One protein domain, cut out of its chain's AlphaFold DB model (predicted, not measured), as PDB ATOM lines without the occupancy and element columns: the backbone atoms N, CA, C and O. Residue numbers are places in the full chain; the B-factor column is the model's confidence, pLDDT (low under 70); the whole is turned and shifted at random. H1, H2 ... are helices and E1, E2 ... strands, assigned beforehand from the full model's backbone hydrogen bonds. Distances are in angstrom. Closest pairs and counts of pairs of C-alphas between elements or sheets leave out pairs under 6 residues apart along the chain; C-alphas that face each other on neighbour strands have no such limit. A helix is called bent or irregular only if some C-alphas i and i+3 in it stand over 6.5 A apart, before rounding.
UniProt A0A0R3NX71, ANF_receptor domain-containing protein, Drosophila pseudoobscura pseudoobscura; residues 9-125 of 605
ATOM      1  N   LYS A   9      23.318  36.571  13.451       47.56
ATOM      2  CA  LYS A   9      22.499  36.349  12.240       47.56
ATOM      3  C   LYS A   9      21.659  35.055  12.257       47.56
ATOM      4  O   LYS A   9      20.523  35.099  11.809       47.56
ATOM      5  N   SER A  10      22.160  33.940  12.802       50.34
ATOM      6  CA  SER A  10      21.416  32.663  12.843       50.34
ATOM      7  C   SER A  10      20.308  32.616  13.901       50.34
ATOM      8  O   SER A  10      19.356  31.862  13.743       50.34
ATOM      9  N   TYR A  11      20.414  33.418  14.964       57.28
ATOM     10  CA  TYR A  11      19.459  33.425  16.079       57.28
ATOM     11  C   TYR A  11      18.579  34.682  16.104       57.28
ATOM     12  O   TYR A  11      17.479  34.642  16.642       57.28
ATOM     13  N   VAL A  12      19.004  35.769  15.451       58.28
ATOM     14  CA  VAL A  12      18.209  36.989  15.243       58.28
ATOM     15  C   VAL A  12      16.910  36.670  14.517       58.28
ATOM     16  O   VAL A  12      15.879  37.172  14.930       58.28
ATOM     17  N   PHE A  13      16.915  35.796  13.505       59.19
ATOM     18  CA  PHE A  13      15.670  35.374  12.846       59.19
ATOM     19  C   PHE A  13      14.693  34.685  13.810       59.19
ATOM     20  O   PHE A  13      13.490  34.867  13.682       59.19
ATOM     21  N   ILE A  14      15.193  33.934  14.798       61.50
ATOM     22  CA  ILE A  14      14.354  33.275  15.810       61.50
ATOM     23  C   ILE A  14      13.792  34.307  16.798       61.50
ATOM     24  O   ILE A  14      12.625  34.224  17.167       61.50
ATOM     25  N   ILE A  15      14.607  35.288  17.198       65.56
ATOM     26  CA  ILE A  15      14.247  36.299  18.204       65.56
ATOM     27  C   ILE A  15      13.349  37.401  17.617       65.56
ATOM     28  O   ILE A  15      12.405  37.824  18.273       65.56
ATOM     29  N   ILE A  16      13.584  37.836  16.373       63.50
ATOM     30  CA  ILE A  16      12.742  38.825  15.666       63.50
ATOM     31  C   ILE A  16      11.320  38.295  15.442       63.50
ATOM     32  O   ILE A  16      10.383  39.080  15.378       63.50
ATOM     33  N   ASN A  17      11.138  36.974  15.369       64.94
ATOM     34  CA  ASN A  17       9.815  36.362  15.235       64.94
ATOM     35  C   ASN A  17       8.992  36.389  16.537       64.94
ATOM     36  O   ASN A  17       7.858  35.907  16.553       64.94
ATOM     37  N   PHE A  18       9.529  36.904  17.646       72.25
ATOM     38  CA  PHE A  18       8.724  37.129  18.842       72.25
ATOM     39  C   PHE A  18       7.783  38.314  18.628       72.25
ATOM     40  O   PHE A  18       8.209  39.386  18.216       72.25
ATOM     41  N   LEU A  19       6.512  38.140  18.995       64.06
ATOM     42  CA  LEU A  19       5.483  39.188  18.912       64.06
ATOM     43  C   LEU A  19       5.864  40.475  19.665       64.06
ATOM     44  O   LEU A  19       5.424  41.555  19.293       64.06
ATOM     45  N   SER A  20       6.687  40.364  20.711       70.31
ATOM     46  CA  SER A  20       7.156  41.485  21.530       70.31
ATOM     47  C   SER A  20       8.478  42.099  21.058       70.31
ATOM     48  O   SER A  20       8.943  43.055  21.679       70.31
ATOM     49  N   ALA A  21       9.121  41.541  20.025       80.56
ATOM     50  CA  ALA A  21      10.433  41.998  19.593       80.56
ATOM     51  C   ALA A  21      10.336  43.246  18.709       80.56
ATOM     52  O   ALA A  21       9.548  43.309  17.768       80.56
ATOM     53  N   GLN A  22      11.183  44.233  18.988       83.94
ATOM     54  CA  GLN A  22      11.316  45.451  18.193       83.94
ATOM     55  C   GLN A  22      12.784  45.658  17.830       83.94
ATOM     56  O   GLN A  22      13.681  45.326  18.605       83.94
ATOM     57  N   VAL A  23      13.040  46.193  16.637       86.38
ATOM     58  CA  VAL A  23      14.400  46.348  16.110       86.38
ATOM     59  C   VAL A  23      14.610  47.774  15.641       86.38
ATOM     60  O   VAL A  23      13.888  48.242  14.767       86.38
ATOM     61  N   TYR A  24      15.655  48.411  16.156       88.00
ATOM     62  CA  TYR A  24      16.228  49.609  15.562       88.00
ATOM     63  C   TYR A  24      17.439  49.191  14.727       88.00
ATOM     64  O   TYR A  24      18.423  48.638  15.238       88.00
ATOM     65  N   ARG A  25      17.324  49.399  13.412       86.31
ATOM     66  CA  ARG A  25      18.423  49.215  12.463       86.31
ATOM     67  C   ARG A  25      19.045  50.575  12.226       86.31
ATOM     68  O   ARG A  25      18.386  51.453  11.681       86.31
ATOM     69  N   ASN A  26      20.295  50.723  12.634       84.38
ATOM     70  CA  ASN A  26      20.996  51.980  12.462       84.38
ATOM     71  C   ASN A  26      21.287  52.194  10.966       84.38
ATOM     72  O   ASN A  26      21.888  51.306  10.356       84.38
ATOM     73  N   PRO A  27      20.906  53.332  10.365       84.31
ATOM     74  CA  PRO A  27      21.177  53.611   8.952       84.31
ATOM     75  C   PRO A  27      22.670  53.539   8.594       84.31
ATOM     76  O   PRO A  27      23.038  53.105   7.506       84.31
ATOM     77  N   ASN A  28      23.555  53.857   9.544       83.00
ATOM     78  CA  ASN A  28      25.006  53.754   9.362       83.00
ATOM     79  C   ASN A  28      25.498  52.299   9.235       83.00
ATOM     80  O   ASN A  28      26.667  52.060   8.947       83.00
ATOM     81  N   CYS A  29      24.627  51.314   9.461       80.88
ATOM     82  CA  CYS A  29      24.926  49.894   9.323       80.88
ATOM     83  C   CYS A  29      24.599  49.318   7.945       80.88
ATOM     84  O   CYS A  29      24.859  48.132   7.716       80.88
ATOM     85  N   ASP A  30      24.058  50.115   7.025       78.19
ATOM     86  CA  ASP A  30      23.728  49.642   5.686       78.19
ATOM     87  C   ASP A  30      24.993  49.229   4.920       78.19
ATOM     88  O   ASP A  30      25.929  49.999   4.726       78.19
ATOM     89  N   GLY A  31      25.047  47.955   4.522       75.38
ATOM     90  CA  GLY A  31      26.208  47.358   3.850       75.38
ATOM     91  C   GLY A  31      27.344  46.898   4.775       75.38
ATOM     92  O   GLY A  31      28.265  46.226   4.308       75.38
ATOM     93  N   TYR A  32      27.266  47.158   6.085       77.88
ATOM     94  CA  TYR A  32      28.319  46.832   7.052       77.88
ATOM     95  C   TYR A  32      27.848  45.879   8.163       77.88
ATOM     96  O   TYR A  32      26.663  45.700   8.439       77.88
ATOM     97  N   LYS A  33      28.803  45.208   8.823       74.19
ATOM     98  CA  LYS A  33      28.520  44.339   9.977       74.19
ATOM     99  C   LYS A  33      28.572  45.149  11.268       74.19
ATOM    100  O   LYS A  33      29.659  45.478  11.735       74.19
ATOM    101  N   CYS A  34      27.411  45.371  11.869       79.62
ATOM    102  CA  CYS A  34      27.283  46.093  13.130       79.62
ATOM    103  C   CYS A  34      27.120  45.192  14.351       79.62
ATOM    104  O   CYS A  34      26.671  44.044  14.264       79.62
ATOM    105  N   VAL A  35      27.466  45.751  15.508       81.31
ATOM    106  CA  VAL A  35      27.163  45.164  16.816       81.31
ATOM    107  C   VAL A  35      25.660  45.290  17.078       81.31
ATOM    108  O   VAL A  35      25.004  46.175  16.539       81.31
ATOM    109  N   THR A  36      25.081  44.381  17.862       85.25
ATOM    110  CA  THR A  36      23.675  44.466  18.281       85.25
ATOM    111  C   THR A  36      23.607  44.450  19.798       85.25
ATOM    112  O   THR A  36      24.091  43.503  20.416       85.25
ATOM    113  N   ILE A  37      23.034  45.503  20.374       89.00
ATOM    114  CA  ILE A  37      22.717  45.586  21.798       89.00
ATOM    115  C   ILE A  37      21.376  44.899  22.025       89.00
ATOM    116  O   ILE A  37      20.424  45.114  21.273       89.00
ATOM    117  N   LEU A  38      21.306  44.075  23.066       88.56
ATOM    118  CA  LEU A  38      20.059  43.467  23.513       88.56
ATOM    119  C   LEU A  38      19.462  44.313  24.627       88.56
ATOM    120  O   LEU A  38      20.149  44.623  25.597       88.56
ATOM    121  N   ALA A  39      18.187  44.643  24.509       88.31
ATOM    122  CA  ALA A  39      17.460  45.423  25.497       88.31
ATOM    123  C   ALA A  39      16.100  44.773  25.794       88.31
ATOM    124  O   ALA A  39      15.621  43.920  25.041       88.31
ATOM    125  N   GLU A  40      15.492  45.143  26.919       84.50
ATOM    126  CA  GLU A  40      14.227  44.550  27.356       84.50
ATOM    127  C   GLU A  40      13.055  45.152  26.567       84.50
ATOM    128  O   GLU A  40      12.626  44.570  25.575       84.50
ATOM    129  N   PHE A  41      12.589  46.349  26.929       82.38
ATOM    130  CA  PHE A  41      11.478  47.031  26.260       82.38
ATOM    131  C   PHE A  41      11.926  48.344  25.618       82.38
ATOM    132  O   PHE A  41      12.685  49.112  26.219       82.38
ATOM    133  N   ARG A  42      11.420  48.628  24.410       85.38
ATOM    134  CA  ARG A  42      11.736  49.868  23.685       85.38
ATOM    135  C   ARG A  42      11.258  51.101  24.440       85.38
ATOM    136  O   ARG A  42      12.019  52.046  24.564       85.38
ATOM    137  N   ASN A  43      10.069  51.058  25.037       80.06
ATOM    138  CA  ASN A  43       9.538  52.180  25.820       80.06
ATOM    139  C   ASN A  43      10.448  52.591  26.992       80.06
ATOM    140  O   ASN A  43      10.478  53.761  27.355       80.06
ATOM    141  N   ASP A  44      11.212  51.649  27.549       77.38
ATOM    142  CA  ASP A  44      12.099  51.909  28.688       77.38
ATOM    143  C   ASP A  44      13.475  52.441  28.241       77.38
ATOM    144  O   ASP A  44      14.212  53.020  29.038       77.38
ATOM    145  N   SER A  45      13.854  52.213  26.977       86.94
ATOM    146  CA  SER A  45      15.233  52.382  26.497       86.94
ATOM    147  C   SER A  45      15.373  52.924  25.071       86.94
ATOM    148  O   SER A  45      16.437  52.816  24.465       86.94
ATOM    149  N   SER A  46      14.331  53.557  24.531       87.69
ATOM    150  CA  SER A  46      14.359  54.180  23.202       87.69
ATOM    151  C   SER A  46      15.336  55.352  23.121       87.69
ATOM    152  O   SER A  46      15.815  55.659  22.041       87.69
ATOM    153  N   PHE A  47      15.696  55.956  24.260       86.12
ATOM    154  CA  PHE A  47      16.689  57.036  24.347       86.12
ATOM    155  C   PHE A  47      18.077  56.649  23.802       86.12
ATOM    156  O   PHE A  47      18.913  57.512  23.548       86.12
ATOM    157  N   VAL A  48      18.348  55.352  23.640       87.94
ATOM    158  CA  VAL A  48      19.587  54.859  23.024       87.94
ATOM    159  C   VAL A  48      19.630  55.164  21.530       87.94
ATOM    160  O   VAL A  48      20.716  55.336  20.993       87.94
ATOM    161  N   GLU A  49      18.480  55.268  20.863       87.50
ATOM    162  CA  GLU A  49      18.407  55.629  19.441       87.50
ATOM    163  C   GLU A  49      19.004  57.019  19.210       87.50
ATOM    164  O   GLU A  49      19.942  57.146  18.426       87.50
ATOM    165  N   ASP A  50      18.580  58.011  20.002       82.75
ATOM    166  CA  ASP A  50      19.092  59.387  19.933       82.75
ATOM    167  C   ASP A  50      20.618  59.441  20.124       82.75
ATOM    168  O   ASP A  50      21.331  60.175  19.441       82.75
ATOM    169  N   GLN A  51      21.153  58.623  21.039       85.38
ATOM    170  CA  GLN A  51      22.599  58.517  21.222       85.38
ATOM    171  C   GLN A  51      23.289  57.939  19.984       85.38
ATOM    172  O   GLN A  51      24.365  58.406  19.603       85.38
ATOM    173  N   LEU A  52      22.747  56.864  19.414       87.50
ATOM    174  CA  LEU A  52      23.362  56.167  18.289       87.50
ATOM    175  C   LEU A  52      23.353  57.023  17.023       87.50
ATOM    176  O   LEU A  52      24.345  57.005  16.288       87.50
ATOM    177  N   ASP A  53      22.289  57.796  16.819       81.88
ATOM    178  CA  ASP A  53      22.177  58.761  15.728       81.88
ATOM    179  C   ASP A  53      23.244  59.860  15.851       81.88
ATOM    180  O   ASP A  53      23.920  60.189  14.877       81.88
ATOM    181  N   GLU A  54      23.477  60.385  17.055       80.75
ATOM    182  CA  GLU A  54      24.397  61.513  17.256       80.75
ATOM    183  C   GLU A  54      25.865  61.131  17.374       80.75
ATOM    184  O   GLU A  54      26.749  61.887  16.973       80.75
ATOM    185  N   THR A  55      26.148  59.953  17.922       81.81
ATOM    186  CA  THR A  55      27.523  59.453  18.039       81.81
ATOM    187  C   THR A  55      28.016  58.779  16.761       81.81
ATOM    188  O   THR A  55      29.183  58.385  16.700       81.81
ATOM    189  N   ALA A  56      27.142  58.620  15.757       82.25
ATOM    190  CA  ALA A  56      27.383  57.858  14.531       82.25
ATOM    191  C   ALA A  56      27.923  56.436  14.799       82.25
ATOM    192  O   ALA A  56      28.657  55.854  13.996       82.25
ATOM    193  N   MET A  57      27.585  55.862  15.959       83.62
ATOM    194  CA  MET A  57      28.032  54.530  16.344       83.62
ATOM    195  C   MET A  57      27.317  53.473  15.506       83.62
ATOM    196  O   MET A  57      26.095  53.411  15.469       83.62
ATOM    197  N   MET A  58      28.083  52.574  14.893       85.69
ATOM    198  CA  MET A  58      27.574  51.483  14.054       85.69
ATOM    199  C   MET A  58      27.014  50.321  14.897       85.69
ATOM    200  O   MET A  58      27.597  49.231  14.982       85.69
ATOM    201  N   VAL A  59      25.890  50.564  15.571       87.88
ATOM    202  CA  VAL A  59      25.263  49.630  16.515       87.88
ATOM    203  C   VAL A  59      23.759  49.556  16.265       87.88
ATOM    204  O   VAL A  59      23.090  50.574  16.166       87.88
ATOM    205  N   ASN A  60      23.227  48.337  16.198       88.44
ATOM    206  CA  ASN A  60      21.792  48.063  16.170       88.44
ATOM    207  C   ASN A  60      21.268  47.811  17.587       88.44
ATOM    208  O   ASN A  60      22.018  47.339  18.447       88.44
ATOM    209  N   VAL A  61      19.970  48.009  17.806       89.81
ATOM    210  CA  VAL A  61      19.315  47.658  19.075       89.81
ATOM    211  C   VAL A  61      18.182  46.674  18.814       89.81
ATOM    212  O   VAL A  61      17.370  46.858  17.907       89.81
ATOM    213  N   LEU A  62      18.159  45.596  19.595       90.44
ATOM    214  CA  LEU A  62      17.121  44.576  19.576       90.44
ATOM    215  C   LEU A  62      16.439  44.545  20.943       90.44
ATOM    216  O   LEU A  62      17.008  44.048  21.917       90.44
ATOM    217  N   TRP A  63      15.209  45.046  20.995       89.19
ATOM    218  CA  TRP A  63      14.337  44.897  22.152       89.19
ATOM    219  C   TRP A  63      13.614  43.564  22.057       89.19
ATOM    220  O   TRP A  63      12.945  43.296  21.065       89.19
ATOM    221  N   ILE A  64      13.773  42.710  23.064       86.00
ATOM    222  CA  ILE A  64      13.231  41.341  23.056       86.00
ATOM    223  C   ILE A  64      11.828  41.298  23.696       86.00
ATOM    224  O   ILE A  64      11.011  40.424  23.389       86.00
ATOM    225  N   GLY A  65      11.529  42.253  24.574       80.56
ATOM    226  CA  GLY A  65      10.295  42.339  25.343       80.56
ATOM    227  C   GLY A  65      10.210  41.259  26.418       80.56
ATOM    228  O   GLY A  65      11.183  40.951  27.102       80.56
ATOM    229  N   GLU A  66       9.042  40.636  26.558       72.94
ATOM    230  CA  GLU A  66       8.726  39.724  27.670       72.94
ATOM    231  C   GLU A  66       9.635  38.491  27.764       72.94
ATOM    232  O   GLU A  66       9.825  37.934  28.846       72.94
ATOM    233  N   LYS A  67      10.208  38.061  26.635       76.69
ATOM    234  CA  LYS A  67      11.110  36.903  26.564       76.69
ATOM    235  C   LYS A  67      12.565  37.246  26.852       76.69
ATOM    236  O   LYS A  67      13.417  36.368  26.726       76.69
ATOM    237  N   PHE A  68      12.876  38.490  27.213       80.94
ATOM    238  CA  PHE A  68      14.247  38.966  27.376       80.94
ATOM    239  C   PHE A  68      15.064  38.065  28.304       80.94
ATOM    240  O   PHE A  68      16.079  37.534  27.872       80.94
ATOM    241  N   ARG A  69      14.579  37.775  29.517       77.12
ATOM    242  CA  ARG A  69      15.288  36.915  30.482       77.12
ATOM    243  C   ARG A  69      15.592  35.518  29.940       77.12
ATOM    244  O   ARG A  69      16.751  35.124  29.891       77.12
ATOM    245  N   GLU A  70      14.560  34.798  29.502       78.62
ATOM    246  CA  GLU A  70      14.702  33.444  28.945       78.62
ATOM    247  C   GLU A  70      15.662  33.435  27.750       78.62
ATOM    248  O   GLU A  70      16.462  32.515  27.586       78.62
ATOM    249  N   THR A  71      15.619  34.497  26.940       81.81
ATOM    250  CA  THR A  71      16.486  34.664  25.775       81.81
ATOM    251  C   THR A  71      17.930  34.940  26.183       81.81
ATOM    252  O   THR A  71      18.825  34.342  25.597       81.81
ATOM    253  N   ILE A  72      18.180  35.788  27.185       83.19
ATOM    254  CA  ILE A  72      19.529  36.058  27.701       83.19
ATOM    255  C   ILE A  72      20.131  34.797  28.332       83.19
ATOM    256  O   ILE A  72      21.242  34.422  27.962       83.19
ATOM    257  N   ASP A  73      19.392  34.088  29.188       80.25
ATOM    258  CA  ASP A  73      19.858  32.843  29.818       80.25
ATOM    259  C   ASP A  73      20.197  31.775  28.767       80.25
ATOM    260  O   ASP A  73      21.228  31.097  28.834       80.25
ATOM    261  N   TRP A  74      19.340  31.637  27.753       83.75
ATOM    262  CA  TRP A  74      19.573  30.728  26.638       83.75
ATOM    263  C   TRP A  74      20.778  31.151  25.783       83.75
ATOM    264  O   TRP A  74      21.606  30.307  25.430       83.75
ATOM    265  N   LEU A  75      20.910  32.448  25.480       79.69
ATOM    266  CA  LEU A  75      22.017  32.993  24.697       79.69
ATOM    267  C   LEU A  75      23.352  32.799  25.404       79.69
ATOM    268  O   LEU A  75      24.294  32.372  24.744       79.69
ATOM    269  N   ILE A  76      23.432  33.062  26.711       78.88
ATOM    270  CA  ILE A  76      24.648  32.881  27.516       78.88
ATOM    271  C   ILE A  76      25.099  31.427  27.455       78.88
ATOM    272  O   ILE A  76      26.211  31.162  27.004       78.88
ATOM    273  N   ARG A  77      24.206  30.474  27.765       80.44
ATOM    274  CA  ARG A  77      24.526  29.036  27.709       80.44
ATOM    275  C   ARG A  77      25.037  28.609  26.333       80.44
ATOM    276  O   ARG A  77      25.954  27.801  26.231       80.44
ATOM    277  N   LYS A  78      24.447  29.140  25.257       77.56
ATOM    278  CA  LYS A  78      24.872  28.838  23.881       77.56
ATOM    279  C   LYS A  78      26.177  29.531  23.487       77.56
ATOM    280  O   LYS A  78      26.941  28.955  22.714       77.56
ATOM    281  N   TYR A  79      26.427  30.742  23.978       75.62
ATOM    282  CA  TYR A  79      27.655  31.491  23.711       75.62
ATOM    283  C   TYR A  79      28.847  30.888  24.448       75.62
ATOM    284  O   TYR A  79      29.869  30.651  23.810       75.62
ATOM    285  N   GLU A  80      28.700  30.562  25.732       71.62
ATOM    286  CA  GLU A  80      29.743  29.927  26.552       71.62
ATOM    287  C   GLU A  80      30.179  28.576  25.973       71.62
ATOM    288  O   GLU A  80      31.369  28.277  25.921       71.62
ATOM    289  N   GLN A  81      29.233  27.788  25.449       75.94
ATOM    290  CA  GLN A  81      29.526  26.510  24.790       75.94
ATOM    291  C   GLN A  81      30.293  26.656  23.467       75.94
ATOM    292  O   GLN A  81      30.988  25.727  23.064       75.94
ATOM    293  N   LYS A  82      30.138  27.780  22.755       75.50
ATOM    294  CA  LYS A  82      30.683  27.969  21.399       75.50
ATOM    295  C   LYS A  82      31.936  28.852  21.358       75.50
ATOM    296  O   LYS A  82      32.731  28.716  20.434       75.50
ATOM    297  N   PHE A  83      32.095  29.751  22.325       75.12
ATOM    298  CA  PHE A  83      33.164  30.751  22.404       75.12
ATOM    299  C   PHE A  83      33.740  30.799  23.827       75.12
ATOM    300  O   PHE A  83      33.746  31.841  24.483       75.12
ATOM    301  N   SER A  84      34.206  29.648  24.319       67.75
ATOM    302  CA  SER A  84      34.747  29.480  25.676       67.75
ATOM    303  C   SER A  84      36.045  30.259  25.936       67.75
ATOM    304  O   SER A  84      36.450  30.411  27.081       67.75
ATOM    305  N   ASP A  85      36.700  30.753  24.882       71.69
ATOM    306  CA  ASP A  85      37.902  31.594  24.931       71.69
ATOM    307  C   ASP A  85      37.598  33.092  25.138       71.69
ATOM    308  O   ASP A  85      38.513  33.907  25.249       71.69
ATOM    309  N   GLY A  86      36.317  33.480  25.172       67.81
ATOM    310  CA  GLY A  86      35.900  34.874  25.324       67.81
ATOM    311  C   GLY A  86      36.098  35.732  24.070       67.81
ATOM    312  O   GLY A  86      35.994  36.959  24.156       67.81
ATOM    313  N   SER A  87      36.341  35.114  22.906       71.56
ATOM    314  CA  SER A  87      36.520  35.796  21.613       71.56
ATOM    315  C   SER A  87      35.307  36.624  21.175       71.56
ATOM    316  O   SER A  87      35.437  37.505  20.325       71.56
ATOM    317  N   LYS A  88      34.124  36.377  21.756       73.81
ATOM    318  CA  LYS A  88      32.904  37.160  21.526       73.81
ATOM    319  C   LYS A  88      32.141  37.398  22.819       73.81
ATOM    320  O   LYS A  88      32.066  36.522  23.674       73.81
ATOM    321  N   ARG A  89      31.529  38.579  22.932       75.00
ATOM    322  CA  ARG A  89      30.803  39.018  24.130       75.00
ATOM    323  C   ARG A  89      29.401  39.507  23.781       75.00
ATOM    324  O   ARG A  89      29.183  40.064  22.705       75.00
ATOM    325  N   LEU A  90      28.465  39.292  24.704       79.31
ATOM    326  CA  LEU A  90      27.109  39.830  24.636       79.31
ATOM    327  C   LEU A  90      27.099  41.232  25.250       79.31
ATOM    328  O   LEU A  90      27.650  41.432  26.330       79.31
ATOM    329  N   ILE A  91      26.468  42.185  24.565       84.06
ATOM    330  CA  ILE A  91      26.219  43.524  25.103       84.06
ATOM    331  C   ILE A  91      24.731  43.640  25.383       84.06
ATOM    332  O   ILE A  91      23.899  43.424  24.498       84.06
ATOM    333  N   ILE A  92      24.419  43.966  26.630       86.19
ATOM    334  CA  ILE A  92      23.059  44.051  27.133       86.19
ATOM    335  C   ILE A  92      22.871  45.435  27.740       86.19
ATOM    336  O   ILE A  92      23.700  45.882  28.533       86.19
ATOM    337  N   LEU A  93      21.781  46.096  27.370       86.94
ATOM    338  CA  LEU A  93      21.317  47.314  28.011       86.94
ATOM    339  C   LEU A  93      20.208  46.965  28.997       86.94
ATOM    340  O   LEU A  93      19.158  46.445  28.615       86.94
ATOM    341  N   HIS A  94      20.448  47.260  30.269       82.19
ATOM    342  CA  HIS A  94      19.509  46.954  31.333       82.19
ATOM    343  C   HIS A  94      19.740  47.848  32.558       82.19
ATOM    344  O   HIS A  94      20.784  48.486  32.680       82.19
ATOM    345  N   TRP A  95      18.751  47.910  33.449       74.62
ATOM    346  CA  TRP A  95      18.780  48.724  34.665       74.62
ATOM    347  C   TRP A  95      19.478  47.984  35.821       74.62
ATOM    348  O   TRP A  95      19.521  46.757  35.846       74.62
ATOM    349  N   THR A  96      20.017  48.730  36.789       67.50
ATOM    350  CA  THR A  96      20.675  48.192  37.995       67.50
ATOM    351  C   THR A  96      20.034  48.816  39.237       67.50
ATOM    352  O   THR A  96      19.873  50.038  39.252       67.50
ATOM    353  N   PRO A  97      19.698  48.040  40.290       59.62
ATOM    354  CA  PRO A  97      19.868  46.581  40.447       59.62
ATOM    355  C   PRO A  97      18.892  45.792  39.572       59.62
ATOM    356  O   PRO A  97      17.767  46.227  39.489       59.62
ATOM    357  N   SER A  98      19.245  44.639  38.991       62.38
ATOM    358  CA  SER A  98      18.343  43.856  38.118       62.38
ATOM    359  C   SER A  98      18.163  42.403  38.567       62.38
ATOM    360  O   SER A  98      19.074  41.802  39.124       62.38
ATOM    361  N   GLU A  99      17.003  41.809  38.263       57.78
ATOM    362  CA  GLU A  99      16.708  40.382  38.496       57.78
ATOM    363  C   GLU A  99      17.456  39.421  37.554       57.78
ATOM    364  O   GLU A  99      17.557  38.229  37.835       57.78
ATOM    365  N   ILE A 100      17.967  39.928  36.431       62.25
ATOM    366  CA  ILE A 100      18.752  39.181  35.435       62.25
ATOM    367  C   ILE A 100      20.248  39.340  35.734       62.25
ATOM    368  O   ILE A 100      21.028  38.405  35.573       62.25
ATOM    369  N   ILE A 101      20.643  40.511  36.239       63.47
ATOM    370  CA  ILE A 101      22.018  40.860  36.621       63.47
ATOM    371  C   ILE A 101      22.142  40.797  38.154       63.47
ATOM    372  O   ILE A 101      22.586  41.739  38.805       63.47
ATOM    373  N   PHE A 102      21.686  39.696  38.760       50.81
ATOM    374  CA  PHE A 102      21.691  39.540  40.222       50.81
ATOM    375  C   PHE A 102      23.042  39.032  40.767       50.81
ATOM    376  O   PHE A 102      23.296  39.083  41.968       50.81
ATOM    377  N   ALA A 103      23.943  38.570  39.894       49.75
ATOM    378  CA  ALA A 103      25.283  38.128  40.267       49.75
ATOM    379  C   ALA A 103      26.333  39.122  39.752       49.75
ATOM    380  O   ALA A 103      26.521  39.273  38.547       49.75
ATOM    381  N   GLN A 104      27.075  39.749  40.668       49.19
ATOM    382  CA  GLN A 104      28.186  40.661  40.347       49.19
ATOM    383  C   GLN A 104      29.328  39.996  39.546       49.19
ATOM    384  O   GLN A 104      30.212  40.691  39.057       49.19
ATOM    385  N   ASN A 105      29.300  38.669  39.371       51.12
ATOM    386  CA  ASN A 105      30.384  37.902  38.754       51.12
ATOM    387  C   ASN A 105      30.125  37.470  37.297       51.12
ATOM    388  O   ASN A 105      31.027  36.894  36.695       51.12
ATOM    389  N   THR A 106      28.941  37.711  36.714       63.72
ATOM    390  CA  THR A 106      28.618  37.244  35.344       63.72
ATOM    391  C   THR A 106      28.682  38.325  34.265       63.72
ATOM    392  O   THR A 106      28.831  37.992  33.092       63.72
ATOM    393  N   PHE A 107      28.612  39.611  34.623       74.88
ATOM    394  CA  PHE A 107      28.632  40.714  33.657       74.88
ATOM    395  C   PHE A 107      29.604  41.816  34.064       74.88
ATOM    396  O   PHE A 107      29.693  42.187  35.230       74.88
ATOM    397  N   GLN A 108      30.296  42.380  33.074       77.75
ATOM    398  CA  GLN A 108      31.146  43.555  33.247       77.75
ATOM    399  C   GLN A 108      30.369  44.811  32.841       77.75
ATOM    400  O   GLN A 108      29.885  44.899  31.711       77.75
ATOM    401  N   GLN A 109      30.268  45.786  33.746       79.31
ATOM    402  CA  GLN A 109      29.616  47.064  33.458       79.31
ATOM    403  C   GLN A 109      30.462  47.893  32.480       79.31
ATOM    404  O   GLN A 109      31.672  48.035  32.653       79.31
ATOM    405  N   ILE A 110      29.811  48.451  31.458       81.88
ATOM    406  CA  ILE A 110      30.422  49.420  30.544       81.88
ATOM    407  C   ILE A 110      30.181  50.817  31.119       81.88
ATOM    408  O   ILE A 110      29.034  51.234  31.276       81.88
ATOM    409  N   THR A 111      31.259  51.526  31.447       81.62
ATOM    410  CA  THR A 111      31.182  52.906  31.938       81.62
ATOM    411  C   THR A 111      30.888  53.850  30.779       81.62
ATOM    412  O   THR A 111      31.678  53.949  29.840       81.62
ATOM    413  N   MET A 112      29.754  54.541  30.859       83.75
ATOM    414  CA  MET A 112      29.373  55.584  29.907       83.75
ATOM    415  C   MET A 112      30.009  56.931  30.299       83.75
ATOM    416  O   MET A 112      30.378  57.105  31.465       83.75
ATOM    417  N   PRO A 113      30.162  57.880  29.355       82.25
ATOM    418  CA  PRO A 113      30.594  59.241  29.673       82.25
ATOM    419  C   PRO A 113      29.641  59.939  30.650       82.25
ATOM    420  O   PRO A 113      28.491  59.516  30.800       82.25
ATOM    421  N   ARG A 114      30.102  61.014  31.303       82.12
ATOM    422  CA  ARG A 114      29.267  61.753  32.260       82.12
ATOM    423  C   ARG A 114      28.165  62.498  31.521       82.12
ATOM    424  O   ARG A 114      28.372  62.966  30.402       82.12
ATOM    425  N   CYS A 115      27.004  62.648  32.152       84.06
ATOM    426  CA  CYS A 115      25.858  63.294  31.526       84.06
ATOM    427  C   CYS A 115      26.141  64.754  31.133       84.06
ATOM    428  O   CYS A 115      25.680  65.226  30.097       84.06
ATOM    429  N   GLU A 116      26.939  65.455  31.936       84.56
ATOM    430  CA  GLU A 116      27.374  66.835  31.690       84.56
ATOM    431  C   GLU A 116      28.244  67.011  30.436       84.56
ATOM    432  O   GLU A 116      28.252  68.098  29.862       84.56
ATOM    433  N   ASP A 117      28.911  65.949  29.975       85.38
ATOM    434  CA  ASP A 117      29.856  66.017  28.857       85.38
ATOM    435  C   ASP A 117      29.148  66.081  27.489       85.38
ATOM    436  O   ASP A 117      29.749  66.517  26.505       85.38
ATOM    437  N   TYR A 118      27.879  65.648  27.397       83.88
ATOM    438  CA  TYR A 118      27.178  65.516  26.115       83.88
ATOM    439  C   TYR A 118      25.684  65.871  26.164       83.88
ATOM    440  O   TYR A 118      24.914  65.393  26.996       83.88
ATOM    441  N   THR A 119      25.226  66.630  25.169       81.69
ATOM    442  CA  THR A 119      23.838  67.115  25.062       81.69
ATOM    443  C   THR A 119      22.803  66.014  24.797       81.69
ATOM    444  O   THR A 119      21.642  66.170  25.182       81.69
ATOM    445  N   TYR A 120      23.170  64.894  24.160       79.94
ATOM    446  CA  TYR A 120      22.262  63.742  24.007       79.94
ATOM    447  C   TYR A 120      21.979  63.048  25.343       79.94
ATOM    448  O   TYR A 120      20.848  62.643  25.609       79.94
ATOM    449  N   LEU A 121      22.976  62.978  26.232       82.25
ATOM    450  CA  LEU A 121      22.806  62.406  27.568       82.25
ATOM    451  C   LEU A 121      21.860  63.263  28.411       82.25
ATOM    452  O   LEU A 121      20.969  62.724  29.069       82.25
ATOM    453  N   GLN A 122      21.978  64.589  28.320       82.38
ATOM    454  CA  GLN A 122      21.077  65.526  28.997       82.38
ATOM    455  C   GLN A 122      19.632  65.398  28.503       82.38
ATOM    456  O   GLN A 122      18.711  65.345  29.316       82.38
ATOM    457  N   ARG A 123      19.422  65.270  27.184       81.12
ATOM    458  CA  ARG A 123      18.085  65.057  26.599       81.12
ATOM    459  C   ARG A 123      17.448  63.740  27.019       81.12
ATOM    460  O   ARG A 123      16.246  63.704  27.255       81.12
ATOM    461  N   SER A 124      18.251  62.688  27.191       78.81
ATOM    462  CA  SER A 124      17.760  61.425  27.749       78.81
ATOM    463  C   SER A 124      17.346  61.540  29.225       78.81
ATOM    464  O   SER A 124      16.654  60.663  29.738       78.81
ATOM    465  N   GLY A 125      17.744  62.610  29.924       81.19
ATOM    466  CA  GLY A 125      17.587  62.748  31.370       81.19
ATOM    467  C   GLY A 125      18.615  61.929  32.153       81.19
ATOM    468  O   GLY A 125      18.274  61.354  33.184       81.19
TER     469      GLY A 125
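This is residues 9 to 125 of the 605 residues of the protein "ANF_receptor domain-containing protein" of Drosophila pseudoobscura pseudoobscura (UniProt A0A0R3NX71). A small, three-stranded sheet forms the core, with H3 over it and H5 packed on H3, while H1 and H4, away from H3, only graze the sheet. A long unnamed stretch, residues 83 to 118, leads from H4 to H5; residues 81 to 87 stick out. The printed part has 117 residues, under half in named elements, in the order H1 E1 E2 H2 H3 E3 H4 H5; the mixed sheet runs E1 E3 E2, and the class is mixed, helices and strands. It is compact, with a radius of gyration of the C-alphas of 14.8 A, and spans 40 by 35 by 30 A.

Find C-alpha 9 at (22.499, 36.349, 12.240), where H1 begins, residues 9 to 16, 10.6 A. Next come E1, residues 22 to 24, 7.0 A; E2, 35 to 39, 13.0 A; H2, 42 to 45, 5.1 A; H3, 47 to 55, 12.8 A; and E3, 59 to 63, 13.2 A. H4, 65 to 82, 25.3 A, is irregular, with C-alphas 66 and 69 7.7 A apart. H5, 119 to 124, 8.7 A, ends at C-alpha 124, (17.760, 61.425, 27.749).

E1 and E3 are antiparallel, with N 22 and O 63 2.9 A apart; E3 and E2 are parallel, with N 37 and O 60 2.8 A apart. E2, H2 H3, E3 is a strand-helix-strand unit, parallel strands joined through helices, with a right-handed crossover. H2 and H3 are on the same face; H3 runs along E3, at 6 degrees on the local plane. H3 and H5 touch at Phe 47 and Ser 124, their closest C-alphas, 5.7 A, at a shallow tilt of 14 degrees, opposite ways. Within hydrogen-bond range are all O i to N i+4 pairs in H5, 2 of 4 in H1, 4 of 5 in H3 and 12 of 14 in H4; H2 is too short for one.

The C-alphas of Gln 81 and Thr 119, the two farthest apart, are 41.0 A apart. The printed part has no cut, and the link H4 to H5 is long. Look for pLDDT under 70 at residues 9 to 17, 19, 84, 86 and 96 to 106 of this model.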